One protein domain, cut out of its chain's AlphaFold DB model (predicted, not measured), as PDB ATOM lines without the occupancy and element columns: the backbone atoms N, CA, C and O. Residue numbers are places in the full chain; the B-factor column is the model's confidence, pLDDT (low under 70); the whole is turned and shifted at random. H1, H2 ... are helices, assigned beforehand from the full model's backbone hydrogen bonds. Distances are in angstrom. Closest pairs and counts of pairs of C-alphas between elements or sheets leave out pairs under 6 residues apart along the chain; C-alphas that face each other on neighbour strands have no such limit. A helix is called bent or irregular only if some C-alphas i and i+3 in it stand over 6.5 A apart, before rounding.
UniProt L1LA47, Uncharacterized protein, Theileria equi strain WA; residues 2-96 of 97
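AT A GLANCE: This is residues 2 to 96 of the 97 residues of an uncharacterized protein of Theileria equi strain WA (UniProt L1LA47). The long helix H5 runs through the middle of an elongated helical body, and the other helices gather round it: the hairpin of H1 and H2 packs on it through H1, while H3 and H4 cross its later part. The hairpin is well formed, its two helices side by side, but H3 and H4 come close to each other only at one place. The printed part has 95 residues with five named helices, in the order H1, H2, H3, H4, H5, and no named strand; its class is all helix. It is compact, with a radius of gyration of the C-alphas of 13.1 A, and its C-alphas span 40 by 26 by 21 A.

IN THESE COORDINATES: Find C-alpha 2 at (132.934, 106.190, 112.133); from there H1, residues 2 to 19, runs 26.4 A to C-alpha 19 at (138.122, 124.592, 93.859). Next comes H2, residues 23 to 32, 14.3 A long. H3, residues 38 to 47, is 14.2 A long and only just irregular: C-alphas 42 and 45 are 6.9 A apart. H4, residues 52 to 65, measures 19.8 A. Last is H5, residues 75 to 94, which runs 28.9 A and ends with C-alpha 94 at (137.531, 112.653, 126.585).

HOW THE PARTS SIT: Begin at the hub, H5, which touches H1, H3 and H4. Look at Ile 11 and Met 80, the closest C-alphas of H1 and H5, 6.5 A apart; the two helices run opposite ways at a shallow tilt of 29 degrees. H1 and H2 are a helical hairpin: they touch, closest at the C-alphas of Ser 10 and Ala 29, 4.8 A apart, and run opposite ways at a shallow tilt of 13 degrees. H3 touches H5 at residues 83 to 90 of H5 alone, about perpendicular at 88 degrees, with the C-alphas of Tyr 47 and Thr 86 closest at 5.7 A. H4 touches residues 84 to 89 of H5 alone, with the C-alphas of Val 58 and His 89 closest at 6.0 A; they run opposite ways at a steep tilt of 68 degrees, only just short of about perpendicular. H3 and H4 are close but not clearly touching, with the C-alphas of Tyr 47 and Leu 55 closest at 7.9 A. H2 is apart from H3 and from H4, and H1 is apart from H3. In H1, H2 and H5 every O i to N i+4 pair is within hydrogen-bond range; in H3 it is 4 of 6 and in H4 9 of 10.

THE WHOLE: The two C-alphas farthest apart are those of Leu 21 and Asn 96, 41.6 A. The printed part runs from residue 2 to 96 and has no cut. The links from H1 to H2, H2 to H3 and H3 to H4 are tight, and the link from H4 to H5, nine residues, is short. The mean pLDDT of the printed part is 93.2; look at residues 94 to 96 for the low confidence, under 70.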
ATOM      1  N   GLU A   2     133.496 106.196 113.499       74.25
ATOM      2  CA  GLU A   2     132.934 106.190 112.133       74.25
ATOM      3  C   GLU A   2     132.418 107.563 111.644       74.25
ATOM      4  O   GLU A   2     132.833 108.035 110.589       74.25
ATOM      5  N   LYS A   3     131.633 108.284 112.464       86.50
ATOM      6  CA  LYS A   3     131.138 109.636 112.117       86.50
ATOM      7  C   LYS A   3     132.246 110.685 111.928       86.50
ATOM      8  O   LYS A   3     132.084 111.606 111.141       86.50
ATOM      9  N   PHE A   4     133.378 110.542 112.625       90.75
ATOM     10  CA  PHE A   4     134.503 111.476 112.494       90.75
ATOM     11  C   PHE A   4     135.178 111.345 111.125       90.75
ATOM     12  O   PHE A   4     135.441 112.355 110.484       90.75
ATOM     13  N   GLY A   5     135.430 110.110 110.675       92.50
ATOM     14  CA  GLY A   5     135.998 109.856 109.348       92.50
ATOM     15  C   GLY A   5     135.083 110.370 108.236       92.50
ATOM     16  O   GLY A   5     135.537 111.100 107.364       92.50
ATOM     17  N   SER A   6     133.780 110.094 108.340       94.12
ATOM     18  CA  SER A   6     132.782 110.568 107.371       94.12
ATOM     19  C   SER A   6     132.699 112.098 107.283       94.12
ATOM     20  O   SER A   6     132.640 112.650 106.183       94.12
ATOM     21  N   ASP A   7     132.710 112.805 108.420       96.44
ATOM     22  CA  ASP A   7     132.742 114.275 108.435       96.44
ATOM     23  C   ASP A   7     134.046 114.795 107.809       96.44
ATOM     24  O   ASP A   7     134.033 115.733 107.013       96.44
ATOM     25  N   LEU A   8     135.181 114.165 108.120       96.25
ATOM     26  CA  LEU A   8     136.477 114.557 107.577       96.25
ATOM     27  C   LEU A   8     136.550 114.394 106.050       96.25
ATOM     28  O   LEU A   8     137.044 115.282 105.352       96.25
ATOM     29  N   GLU A   9     136.045 113.282 105.522       96.44
ATOM     30  CA  GLU A   9     135.937 113.052 104.079       96.44
ATOM     31  C   GLU A   9     135.014 114.086 103.429       96.44
ATOM     32  O   GLU A   9     135.357 114.683 102.407       96.44
ATOM     33  N   SER A  10     133.872 114.361 104.058       96.88
ATOM     34  CA  SER A  10     132.870 115.284 103.533       96.88
ATOM     35  C   SER A  10     133.372 116.731 103.487       96.88
ATOM     36  O   SER A  10     133.216 117.390 102.463       96.88
ATOM     37  N   ILE A  11     134.033 117.244 104.533       97.25
ATOM     38  CA  ILE A  11     134.561 118.622 104.508       97.25
ATOM     39  C   ILE A  11     135.684 118.794 103.479       97.25
ATOM     40  O   ILE A  11     135.743 119.824 102.807       97.25
ATOM     41  N   ASN A  12     136.539 117.783 103.304       96.56
ATOM     42  CA  ASN A  12     137.592 117.822 102.292       96.56
ATOM     43  C   ASN A  12     137.011 117.725 100.874       96.56
ATOM     44  O   ASN A  12     137.430 118.481 100.001       96.56
ATOM     45  N   LYS A  13     135.986 116.890 100.654       96.06
ATOM     46  CA  LYS A  13     135.246 116.854  99.382       96.06
ATOM     47  C   LYS A  13     134.557 118.186  99.089       96.06
ATOM     48  O   LYS A  13     134.568 118.633  97.945       96.06
ATOM     49  N   PHE A  14     133.982 118.840 100.098       96.56
ATOM     50  CA  PHE A  14     133.387 120.168  99.943       96.56
ATOM     51  C   PHE A  14     134.438 121.201  99.518       96.56
ATOM     52  O   PHE A  14     134.210 121.965  98.579       96.56
ATOM     53  N   ALA A  15     135.603 121.197 100.174       94.94
ATOM     54  CA  ALA A  15     136.718 122.080  99.844       94.94
ATOM     55  C   ALA A  15     137.232 121.866  98.410       94.94
ATOM     56  O   ALA A  15     137.448 122.833  97.681       94.94
ATOM     57  N   ASP A  16     137.382 120.608  98.000       94.75
ATOM     58  CA  ASP A  16     137.786 120.230  96.645       94.75
ATOM     59  C   ASP A  16     136.738 120.632  95.593       94.75
ATOM     60  O   ASP A  16     137.071 121.211  94.559       94.75
ATOM     61  N   SER A  17     135.453 120.425  95.894       94.38
ATOM     62  CA  SER A  17     134.343 120.780  95.000       94.38
ATOM     63  C   SER A  17     134.255 122.288  94.762       94.38
ATOM     64  O   SER A  17     133.927 122.712  93.656       94.38
ATOM     65  N   ILE A  18     134.590 123.111  95.764       92.19
ATOM     66  CA  ILE A  18     134.692 124.567  95.593       92.19
ATOM     67  C   ILE A  18     135.809 124.931  94.616       92.19
ATOM     68  O   ILE A  18     135.593 125.755  93.731       92.19
ATOM     69  N   GLN A  19     136.985 124.309  94.743       90.00
ATOM     70  CA  GLN A  19     138.122 124.592  93.859       90.00
ATOM     71  C   GLN A  19     137.835 124.201  92.404       90.00
ATOM     72  O   GLN A  19     138.278 124.887  91.486       90.00
ATOM     73  N   HIS A  20     137.046 123.145  92.201       92.19
ATOM     74  CA  HIS A  20     136.636 122.664  90.882       92.19
ATOM     75  C   HIS A  20     135.303 123.248  90.388       92.19
ATOM     76  O   HIS A  20     134.807 122.816  89.349       92.19
ATOM     77  N   LEU A  21     134.723 124.223  91.103       90.88
ATOM     78  CA  LEU A  21     133.447 124.860  90.758       90.88
ATOM     79  C   LEU A  21     132.315 123.840  90.512       90.88
ATOM     80  O   LEU A  21     131.578 123.961  89.535       90.88
ATOM     81  N   SER A  22     132.179 122.841  91.391       93.56
ATOM     82  CA  SER A  22     131.126 121.815  91.340       93.56
ATOM     83  C   SER A  22     130.082 122.027  92.449       93.56
ATOM     84  O   SER A  22     130.267 121.555  93.577       93.56
ATOM     85  N   PRO A  23     128.957 122.712  92.162       92.31
ATOM     86  CA  PRO A  23     127.885 122.928  93.133       92.31
ATOM     87  C   PRO A  23     127.258 121.624  93.632       92.31
ATOM     88  O   PRO A  23     126.911 121.517  94.808       92.31
ATOM     89  N   GLU A  24     127.137 120.613  92.773       95.31
ATOM     90  CA  GLU A  24     126.567 119.313  93.131       95.31
ATOM     91  C   GLU A  24     127.448 118.601  94.162       95.31
ATOM     92  O   GLU A  24     126.936 118.086  95.158       95.31
ATOM     93  N   GLY A  25     128.772 118.640  93.970       94.75
ATOM     94  CA  GLY A  25     129.740 118.076  94.910       94.75
ATOM     95  C   GLY A  25     129.699 118.770  96.272       94.75
ATOM     96  O   GLY A  25     129.742 118.100  97.307       94.75
ATOM     97  N   MET A  26     129.519 120.095  96.282       94.88
ATOM     98  CA  MET A  26     129.332 120.873  97.510       94.88
ATOM     99  C   MET A  26     128.055 120.464  98.255       94.88
ATOM    100  O   MET A  26     128.096 120.214  99.458       94.88
ATOM    101  N   VAL A  27     126.919 120.379  97.558       95.94
ATOM    102  CA  VAL A  27     125.630 120.014  98.167       95.94
ATOM    103  C   VAL A  27     125.657 118.581  98.694       95.94
ATOM    104  O   VAL A  27     125.217 118.331  99.816       95.94
ATOM    105  N   GLU A  28     126.209 117.642  97.926       96.56
ATOM    106  CA  GLU A  28     126.344 116.247  98.345       96.56
ATOM    107  C   GLU A  28     127.206 116.126  99.609       96.56
ATOM    108  O   GLU A  28     126.810 115.463 100.568       96.56
ATOM    109  N   ALA A  29     128.363 116.790  99.629       96.56
ATOM    110  CA  ALA A  29     129.271 116.781 100.767       96.56
ATOM    111  C   ALA A  29     128.645 117.418 102.016       96.56
ATOM    112  O   ALA A  29     128.755 116.871 103.113       96.56
ATOM    113  N   PHE A  30     127.942 118.541 101.854       96.81
ATOM    114  CA  PHE A  30     127.248 119.196 102.959       96.81
ATOM    115  C   PHE A  30     126.128 118.314 103.521       96.81
ATOM    116  O   PHE A  30     126.003 118.181 104.732       96.81
ATOM    117  N   ASN A  31     125.333 117.664 102.669       94.94
ATOM    118  CA  ASN A  31     124.215 116.828 103.115       94.94
ATOM    119  C   ASN A  31     124.656 115.497 103.745       94.94
ATOM    120  O   ASN A  31     123.913 114.930 104.541       94.94
ATOM    121  N   LYS A  32     125.849 114.997 103.400       95.69
ATOM    122  CA  LYS A  32     126.444 113.793 104.005       95.69
ATOM    123  C   LYS A  32     127.104 114.048 105.360       95.69
ATOM    124  O   LYS A  32     127.443 113.090 106.054       95.69
ATOM    125  N   PHE A  33     127.286 115.309 105.740       95.62
ATOM    126  CA  PHE A  33     127.817 115.658 107.050       95.62
ATOM    127  C   PHE A  33     126.884 115.179 108.166       95.62
ATOM    128  O   PHE A  33     125.659 115.237 108.042       95.62
ATOM    129  N   SER A  34     127.450 114.742 109.289       96.31
ATOM    130  CA  SER A  34     126.676 114.194 110.409       96.31
ATOM    131  C   SER A  34     126.065 115.279 111.310       96.31
ATOM    132  O   SER A  34     126.319 115.348 112.515       96.31
ATOM    133  N   TRP A  35     125.219 116.132 110.726       96.31
ATOM    134  CA  TRP A  35     124.488 117.201 111.424       96.31
ATOM    135  C   TRP A  35     123.552 116.695 112.530       96.31
ATOM    136  O   TRP A  35     123.152 117.452 113.411       96.31
ATOM    137  N   ASP A  36     123.188 115.416 112.481       95.62
ATOM    138  CA  ASP A  36     122.288 114.766 113.428       95.62
ATOM    139  C   ASP A  36     122.979 114.328 114.733       95.62
ATOM    140  O   ASP A  36     122.310 113.867 115.664       95.62
ATOM    141  N   ASP A  37     124.308 114.463 114.827       96.25
ATOM    142  CA  ASP A  37     125.080 114.019 115.983       96.25
ATOM    143  C   ASP A  37     124.806 114.882 117.224       96.25
ATOM    144  O   ASP A  37     125.397 115.941 117.453       96.25
ATOM    145  N   GLN A  38     123.910 114.372 118.069       95.81
ATOM    146  CA  GLN A  38     123.474 115.032 119.295       95.81
ATOM    147  C   GLN A  38     124.608 115.281 120.294       95.81
ATOM    148  O   GLN A  38     124.508 116.218 121.087       95.81
ATOM    149  N   ALA A  39     125.669 114.469 120.295       95.12
ATOM    150  CA  ALA A  39     126.794 114.689 121.201       95.12
ATOM    151  C   ALA A  39     127.559 115.957 120.804       95.12
ATOM    152  O   ALA A  39     127.832 116.801 121.655       95.12
ATOM    153  N   VAL A  40     127.807 116.139 119.502       96.44
ATOM    154  CA  VAL A  40     128.441 117.356 118.972       96.44
ATOM    155  C   VAL A  40     127.545 118.569 119.200       96.44
ATOM    156  O   VAL A  40     128.017 119.581 119.715       96.44
ATOM    157  N   ALA A  41     126.243 118.452 118.916       96.62
ATOM    158  CA  ALA A  41     125.284 119.535 119.136       96.62
ATOM    159  C   ALA A  41     125.267 120.016 120.599       96.62
ATOM    160  O   ALA A  41     125.280 121.218 120.863       96.62
ATOM    161  N   LYS A  42     125.286 119.082 121.561       97.19
ATOM    162  CA  LYS A  42     125.337 119.398 122.999       97.19
ATOM    163  C   LYS A  42     126.686 119.973 123.438       97.19
ATOM    164  O   LYS A  42     126.713 120.765 124.376       97.19
ATOM    165  N   HIS A  43     127.783 119.595 122.780       97.12
ATOM    166  CA  HIS A  43     129.133 120.079 123.098       97.12
ATOM    167  C   HIS A  43     129.468 121.429 122.453       97.12
ATOM    168  O   HIS A  43     130.370 122.125 122.911       97.12
ATOM    169  N   LEU A  44     128.731 121.840 121.417       97.25
ATOM    170  CA  LEU A  44     128.963 123.093 120.692       97.25
ATOM    171  C   LEU A  44     129.029 124.331 121.609       97.25
ATOM    172  O   LEU A  44     130.000 125.080 121.498       97.25
ATOM    173  N   PRO A  45     128.108 124.550 122.572       97.44
ATOM    174  CA  PRO A  45     128.209 125.688 123.486       97.44
ATOM    175  C   PRO A  45     129.446 125.647 124.392       97.44
ATOM    176  O   PRO A  45     129.899 126.702 124.834       97.44
ATOM    177  N   VAL A  46     129.973 124.453 124.686       96.94
ATOM    178  CA  VAL A  46     131.206 124.272 125.467       96.94
ATOM    179  C   VAL A  46     132.404 124.685 124.623       96.94
ATOM    180  O   VAL A  46     133.203 125.499 125.069       96.94
ATOM    181  N   TYR A  47     132.481 124.210 123.375       97.19
ATOM    182  CA  TYR A  47     133.519 124.628 122.433       97.19
ATOM    183  C   TYR A  47     133.516 126.149 122.194       97.19
ATOM    184  O   TYR A  47     134.568 126.777 122.229       97.19
ATOM    185  N   CYS A  48     132.342 126.772 122.052       96.44
ATOM    186  CA  CYS A  48     132.231 128.227 121.883       96.44
ATOM    187  C   CYS A  48     132.723 129.043 123.094       96.44
ATOM    188  O   CYS A  48     132.908 130.251 122.972       96.44
ATOM    189  N   LYS A  49     132.892 128.410 124.261       97.06
ATOM    190  CA  LYS A  49     133.415 129.025 125.491       97.06
ATOM    191  C   LYS A  49     134.818 128.525 125.854       97.06
ATOM    192  O   LYS A  49     135.303 128.876 126.928       97.06
ATOM    193  N   ALA A  50     135.431 127.696 125.008       96.56
ATOM    194  CA  ALA A  50     136.745 127.118 125.251       96.56
ATOM    195  C   ALA A  50     137.818 128.208 125.360       96.56
ATOM    196  O   ALA A  50     137.697 129.292 124.777       96.56
ATOM    197  N   SER A  51     138.872 127.921 126.124       96.81
ATOM    198  CA  SER A  51     139.965 128.868 126.320       96.81
ATOM    199  C   SER A  51     140.760 129.078 125.020       96.81
ATOM    200  O   SER A  51     140.770 128.204 124.148       96.81
ATOM    201  N   PRO A  52     141.487 130.200 124.870       96.69
ATOM    202  CA  PRO A  52     142.364 130.410 123.718       96.69
ATOM    203  C   PRO A  52     143.372 129.268 123.498       96.69
ATOM    204  O   PRO A  52     143.669 128.916 122.357       96.69
ATOM    205  N   GLU A  53     143.877 128.654 124.570       96.19
ATOM    206  CA  GLU A  53     144.801 127.518 124.505       96.19
ATOM    207  C   GLU A  53     144.131 126.249 123.965       96.19
ATOM    208  O   GLU A  53     144.742 125.508 123.190       96.19
ATOM    209  N   GLU A  54     142.883 125.984 124.358       96.00
ATOM    210  CA  GLU A  54     142.089 124.862 123.845       96.00
ATOM    211  C   GLU A  54     141.739 125.071 122.372       96.00
ATOM    212  O   GLU A  54     141.968 124.181 121.548       96.00
ATOM    213  N   LEU A  55     141.267 126.271 122.025       96.44
ATOM    214  CA  LEU A  55     140.954 126.653 120.650       96.44
ATOM    215  C   LEU A  55     142.178 126.519 119.745       96.44
ATOM    216  O   LEU A  55     142.077 125.942 118.664       96.44
ATOM    217  N   LYS A  56     143.357 126.947 120.213       97.25
ATOM    218  CA  LYS A  56     144.605 126.794 119.463       97.25
ATOM    219  C   LYS A  56     144.930 125.329 119.161       97.25
ATOM    220  O   LYS A  56     145.308 125.017 118.038       97.25
ATOM    221  N   LYS A  57     144.770 124.421 120.130       97.06
ATOM    222  CA  LYS A  57     145.005 122.979 119.911       97.06
ATOM    223  C   LYS A  57     144.038 122.398 118.882       97.06
ATOM    224  O   LYS A  57     144.443 121.596 118.042       97.06
ATOM    225  N   VAL A  58     142.771 122.803 118.951       97.31
ATOM    226  CA  VAL A  58     141.738 122.386 117.997       97.31
ATOM    227  C   VAL A  58     142.058 122.904 116.599       97.31
ATOM    228  O   VAL A  58     141.995 122.130 115.646       97.31
ATOM    229  N   ASP A  59     142.460 124.168 116.471       96.50
ATOM    230  CA  ASP A  59     142.866 124.761 115.198       96.50
ATOM    231  C   ASP A  59     144.105 124.069 114.620       96.50
ATOM    232  O   ASP A  59     144.083 123.666 113.457       96.50
ATOM    233  N   ASP A  60     145.141 123.836 115.430       96.12
ATOM    234  CA  ASP A  60     146.364 123.141 115.013       96.12
ATOM    235  C   ASP A  60     146.072 121.703 114.523       96.12
ATOM    236  O   ASP A  60     146.751 121.192 113.625       96.12
ATOM    237  N   ALA A  61     145.062 121.030 115.089       96.50
ATOM    238  CA  ALA A  61     144.589 119.734 114.602       96.50
ATOM    239  C   ALA A  61     143.760 119.876 113.317       96.50
ATOM    240  O   ALA A  61     143.989 119.152 112.348       96.50
ATOM    241  N   PHE A  62     142.827 120.828 113.282       97.06
ATOM    242  CA  PHE A  62     141.947 121.067 112.143       97.06
ATOM    243  C   PHE A  62     142.730 121.380 110.864       97.06
ATOM    244  O   PHE A  62     142.447 120.783 109.830       97.06
ATOM    245  N   VAL A  63     143.758 122.234 110.924       95.94
ATOM    246  CA  VAL A  63     144.561 122.588 109.736       95.94
ATOM    247  C   VAL A  63     145.340 121.408 109.153       95.94
ATOM    248  O   VAL A  63     145.574 121.363 107.950       95.94
ATOM    249  N   LYS A  64     145.717 120.428 109.982       95.62
ATOM    250  CA  LYS A  64     146.373 119.193 109.520       95.62
ATOM    251  C   LYS A  64     145.385 118.230 108.869       95.62
ATOM    252  O   LYS A  64     145.759 117.485 107.970       95.62
ATOM    253  N   LEU A  65     144.143 118.234 109.344       95.88
ATOM    254  CA  LEU A  65     143.068 117.368 108.868       95.88
ATOM    255  C   LEU A  65     142.385 117.922 107.605       95.88
ATOM    256  O   LEU A  65     141.928 117.154 106.761       95.88
ATOM    257  N   VAL A  66     142.332 119.246 107.459       96.00
ATOM    258  CA  VAL A  66     141.662 119.946 106.354       96.00
ATOM    259  C   VAL A  66     142.653 120.912 105.688       96.00
ATOM    260  O   VAL A  66     142.569 122.126 105.877       96.00
ATOM    261  N   PRO A  67     143.628 120.406 104.911       92.06
ATOM    262  CA  PRO A  67     144.777 121.191 104.450       92.06
ATOM    263  C   PRO A  67     144.434 122.301 103.448       92.06
ATOM    264  O   PRO A  67     145.228 123.214 103.273       92.06
ATOM    265  N   SER A  68     143.271 122.234 102.789       89.56
ATOM    266  CA  SER A  68     142.827 123.238 101.806       89.56
ATOM    267  C   SER A  68     141.882 124.297 102.385       89.56
ATOM    268  O   SER A  68     141.234 125.024 101.631       89.56
ATOM    269  N   GLN A  69     141.739 124.368 103.711       89.69
ATOM    270  CA  GLN A  69     140.775 125.267 104.354       89.69
ATOM    271  C   GLN A  69     141.030 126.760 104.078       89.69
ATOM    272  O   GLN A  69     140.093 127.546 104.050       89.69
ATOM    273  N   ASP A  70     142.278 127.150 103.819       89.75
ATOM    274  CA  ASP A  70     142.700 128.517 103.487       89.75
ATOM    275  C   ASP A  70     142.245 128.981 102.092       89.75
ATOM    276  O   ASP A  70     142.280 130.171 101.777       89.75
ATOM    277  N   LYS A  71     141.801 128.049 101.247       86.81
ATOM    278  CA  LYS A  71     141.327 128.317  99.883       86.81
ATOM    279  C   LYS A  71     139.807 128.359  99.781       86.81
ATOM    280  O   LYS A  71     139.275 128.541  98.688       86.81
ATOM    281  N   VAL A  72     139.105 128.161 100.895       90.00
ATOM    282  CA  VAL A  72     137.660 127.959 100.912       90.00
ATOM    283  C   VAL A  72     136.999 128.970 101.827       90.00
ATOM    284  O   VAL A  72     137.261 129.021 103.024       90.00
ATOM    285  N   TYR A  73     136.083 129.746 101.257       86.31
ATOM    286  CA  TYR A  73     135.358 130.783 101.976       86.31
ATOM    287  C   TYR A  73     133.868 130.632 101.720       86.31
ATOM    288  O   TYR A  73     133.426 130.508 100.578       86.31
ATOM    289  N   GLY A  74     133.077 130.655 102.787       90.00
ATOM    290  CA  GLY A  74     131.628 130.670 102.670       90.00
ATOM    291  C   GLY A  74     130.926 130.162 103.924       90.00
ATOM    292  O   GLY A  74     131.517 129.416 104.707       90.00
ATOM    293  N   PRO A  75     129.649 130.536 104.113       93.88
ATOM    294  CA  PRO A  75     128.885 130.168 105.302       93.88
ATOM    295  C   PRO A  75     128.799 128.648 105.488       93.88
ATOM    296  O   PRO A  75     129.022 128.167 106.591       93.88
ATOM    297  N   ASN A  76     128.587 127.887 104.411       95.44
ATOM    298  CA  ASN A  76     128.470 126.426 104.483       95.44
ATOM    299  C   ASN A  76     129.759 125.764 104.993       95.44
ATOM    300  O   ASN A  76     129.704 124.942 105.907       95.44
ATOM    301  N   PHE A  77     130.919 126.160 104.458       96.06
ATOM    302  CA  PHE A  77     132.203 125.638 104.927       96.06
ATOM    303  C   PHE A  77     132.476 126.050 106.374       96.06
ATOM    304  O   PHE A  77     132.902 125.222 107.170       96.06
ATOM    305  N   ASN A  78     132.160 127.294 106.748       96.06
ATOM    306  CA  ASN A  78     132.313 127.769 108.124       96.06
ATOM    307  C   ASN A  78     131.467 126.946 109.107       96.06
ATOM    308  O   ASN A  78     131.942 126.611 110.191       96.06
ATOM    309  N   THR A  79     130.240 126.575 108.730       97.06
ATOM    310  CA  THR A  79     129.378 125.707 109.541       97.06
ATOM    311  C   THR A  79     129.957 124.296 109.671       97.06
ATOM    312  O   THR A  79     130.013 123.767 110.782       97.06
ATOM    313  N   MET A  80     130.451 123.704 108.578       97.69
ATOM    314  CA  MET A  80     131.122 122.391 108.607       97.69
ATOM    315  C   MET A  80     132.387 122.425 109.467       97.69
ATOM    316  O   MET A  80     132.608 121.536 110.289       97.69
ATOM    317  N   ALA A  81     133.189 123.480 109.329       97.38
ATOM    318  CA  ALA A  81     134.397 123.690 110.109       97.38
ATOM    319  C   ALA A  81     134.079 123.837 111.602       97.38
ATOM    320  O   ALA A  81     134.706 123.172 112.419       97.38
ATOM    321  N   LEU A  82     133.078 124.644 111.970       97.56
ATOM    322  CA  LEU A  82     132.635 124.804 113.359       97.56
ATOM    323  C   LEU A  82     132.205 123.465 113.974       97.56
ATOM    324  O   LEU A  82     132.596 123.138 115.098       97.56
ATOM    325  N   TRP A  83     131.434 122.674 113.231       97.88
ATOM    326  CA  TRP A  83     130.970 121.363 113.680       97.88
ATOM    327  C   TRP A  83     132.123 120.369 113.858       97.88
ATOM    328  O   TRP A  83     132.244 119.745 114.913       97.88
ATOM    329  N   LEU A  84     133.030 120.276 112.879       97.75
ATOM    330  CA  LEU A  84     134.187 119.384 112.968       97.75
ATOM    331  C   LEU A  84     135.154 119.807 114.082       97.75
ATOM    332  O   LEU A  84     135.616 118.959 114.840       97.75
ATOM    333  N   LYS A  85     135.414 121.107 114.244       97.88
ATOM    334  CA  LYS A  85     136.226 121.633 115.353       97.88
ATOM    335  C   LYS A  85     135.602 121.323 116.714       97.88
ATOM    336  O   LYS A  85     136.305 120.877 117.616       97.88
ATOM    337  N   THR A  86     134.281 121.444 116.840       97.75
ATOM    338  CA  THR A  86     133.553 121.031 118.053       97.75
ATOM    339  C   THR A  86     133.743 119.542 118.338       97.75
ATOM    340  O   THR A  86     133.995 119.151 119.479       97.75
ATOM    341  N   ARG A  87     133.667 118.697 117.303       96.56
ATOM    342  CA  ARG A  87     133.904 117.253 117.421       96.56
ATOM    343  C   ARG A  87     135.343 116.942 117.851       96.56
ATOM    344  O   ARG A  87     135.529 116.111 118.738       96.56
ATOM    345  N   ILE A  88     136.337 117.615 117.267       96.75
ATOM    346  CA  ILE A  88     137.754 117.501 117.655       96.75
ATOM    347  C   ILE A  88     137.922 117.885 119.132       96.75
ATOM    348  O   ILE A  88     138.503 117.124 119.904       96.75
ATOM    349  N   HIS A  89     137.352 119.019 119.543       96.94
ATOM    350  CA  HIS A  89     137.392 119.484 120.928       96.94
ATOM    351  C   HIS A  89     136.799 118.459 121.908       96.94
ATOM    352  O   HIS A  89     137.403 118.149 122.932       96.94
ATOM    353  N   MET A  90     135.644 117.879 121.571       95.00
ATOM    354  CA  MET A  90     134.996 116.835 122.374       95.00
ATOM    355  C   MET A  90     135.895 115.604 122.559       95.00
ATOM    356  O   MET A  90     135.979 115.053 123.653       95.00
ATOM    357  N   GLN A  91     136.594 115.179 121.503       91.31
ATOM    358  CA  GLN A  91     137.518 114.045 121.580       91.31
ATOM    359  C   GLN A  91     138.736 114.356 122.452       91.31
ATOM    360  O   GLN A  91     139.132 113.514 123.250       91.31
ATOM    361  N   MET A  92     139.290 115.569 122.364       87.31
ATOM    362  CA  MET A  92     140.413 115.997 123.205       87.31
ATOM    363  C   MET A  92     140.055 116.031 124.698       87.31
ATOM    364  O   MET A  92     140.882 115.657 125.526       87.31
ATOM    365  N   GLY A  93     138.828 116.434 125.046       75.25
ATOM    366  CA  GLY A  93     138.341 116.419 126.431       75.25
ATOM    367  C   GLY A  93     138.170 115.006 127.003       75.25
ATOM    368  O   GLY A  93     138.496 114.769 128.162       75.25
ATOM    369  N   ASN A  94     137.745 114.047 126.175       60.78
ATOM    370  CA  ASN A  94     137.531 112.653 126.585       60.78
ATOM    371  C   ASN A  94     138.827 111.854 126.815       60.78
ATOM    372  O   ASN A  94     138.761 110.745 127.337       60.78
ATOM    373  N   HIS A  95     139.992 112.377 126.422       52.22
ATOM    374  CA  HIS A  95     141.292 111.744 126.676       52.22
ATOM    375  C   HIS A  95     141.951 112.198 127.991       52.22
ATOM    376  O   HIS A  95     142.999 111.667 128.350       52.22
ATOM    377  N   ASN A  96     141.345 113.156 128.704       41.50
ATOM    378  CA  ASN A  96     141.825 113.674 129.991       41.50
ATOM    379  C   ASN A  96     140.933 113.256 131.181       41.50
ATOM    380  O   ASN A  96     141.074 113.830 132.262       41.50
TER     381      ASN A  96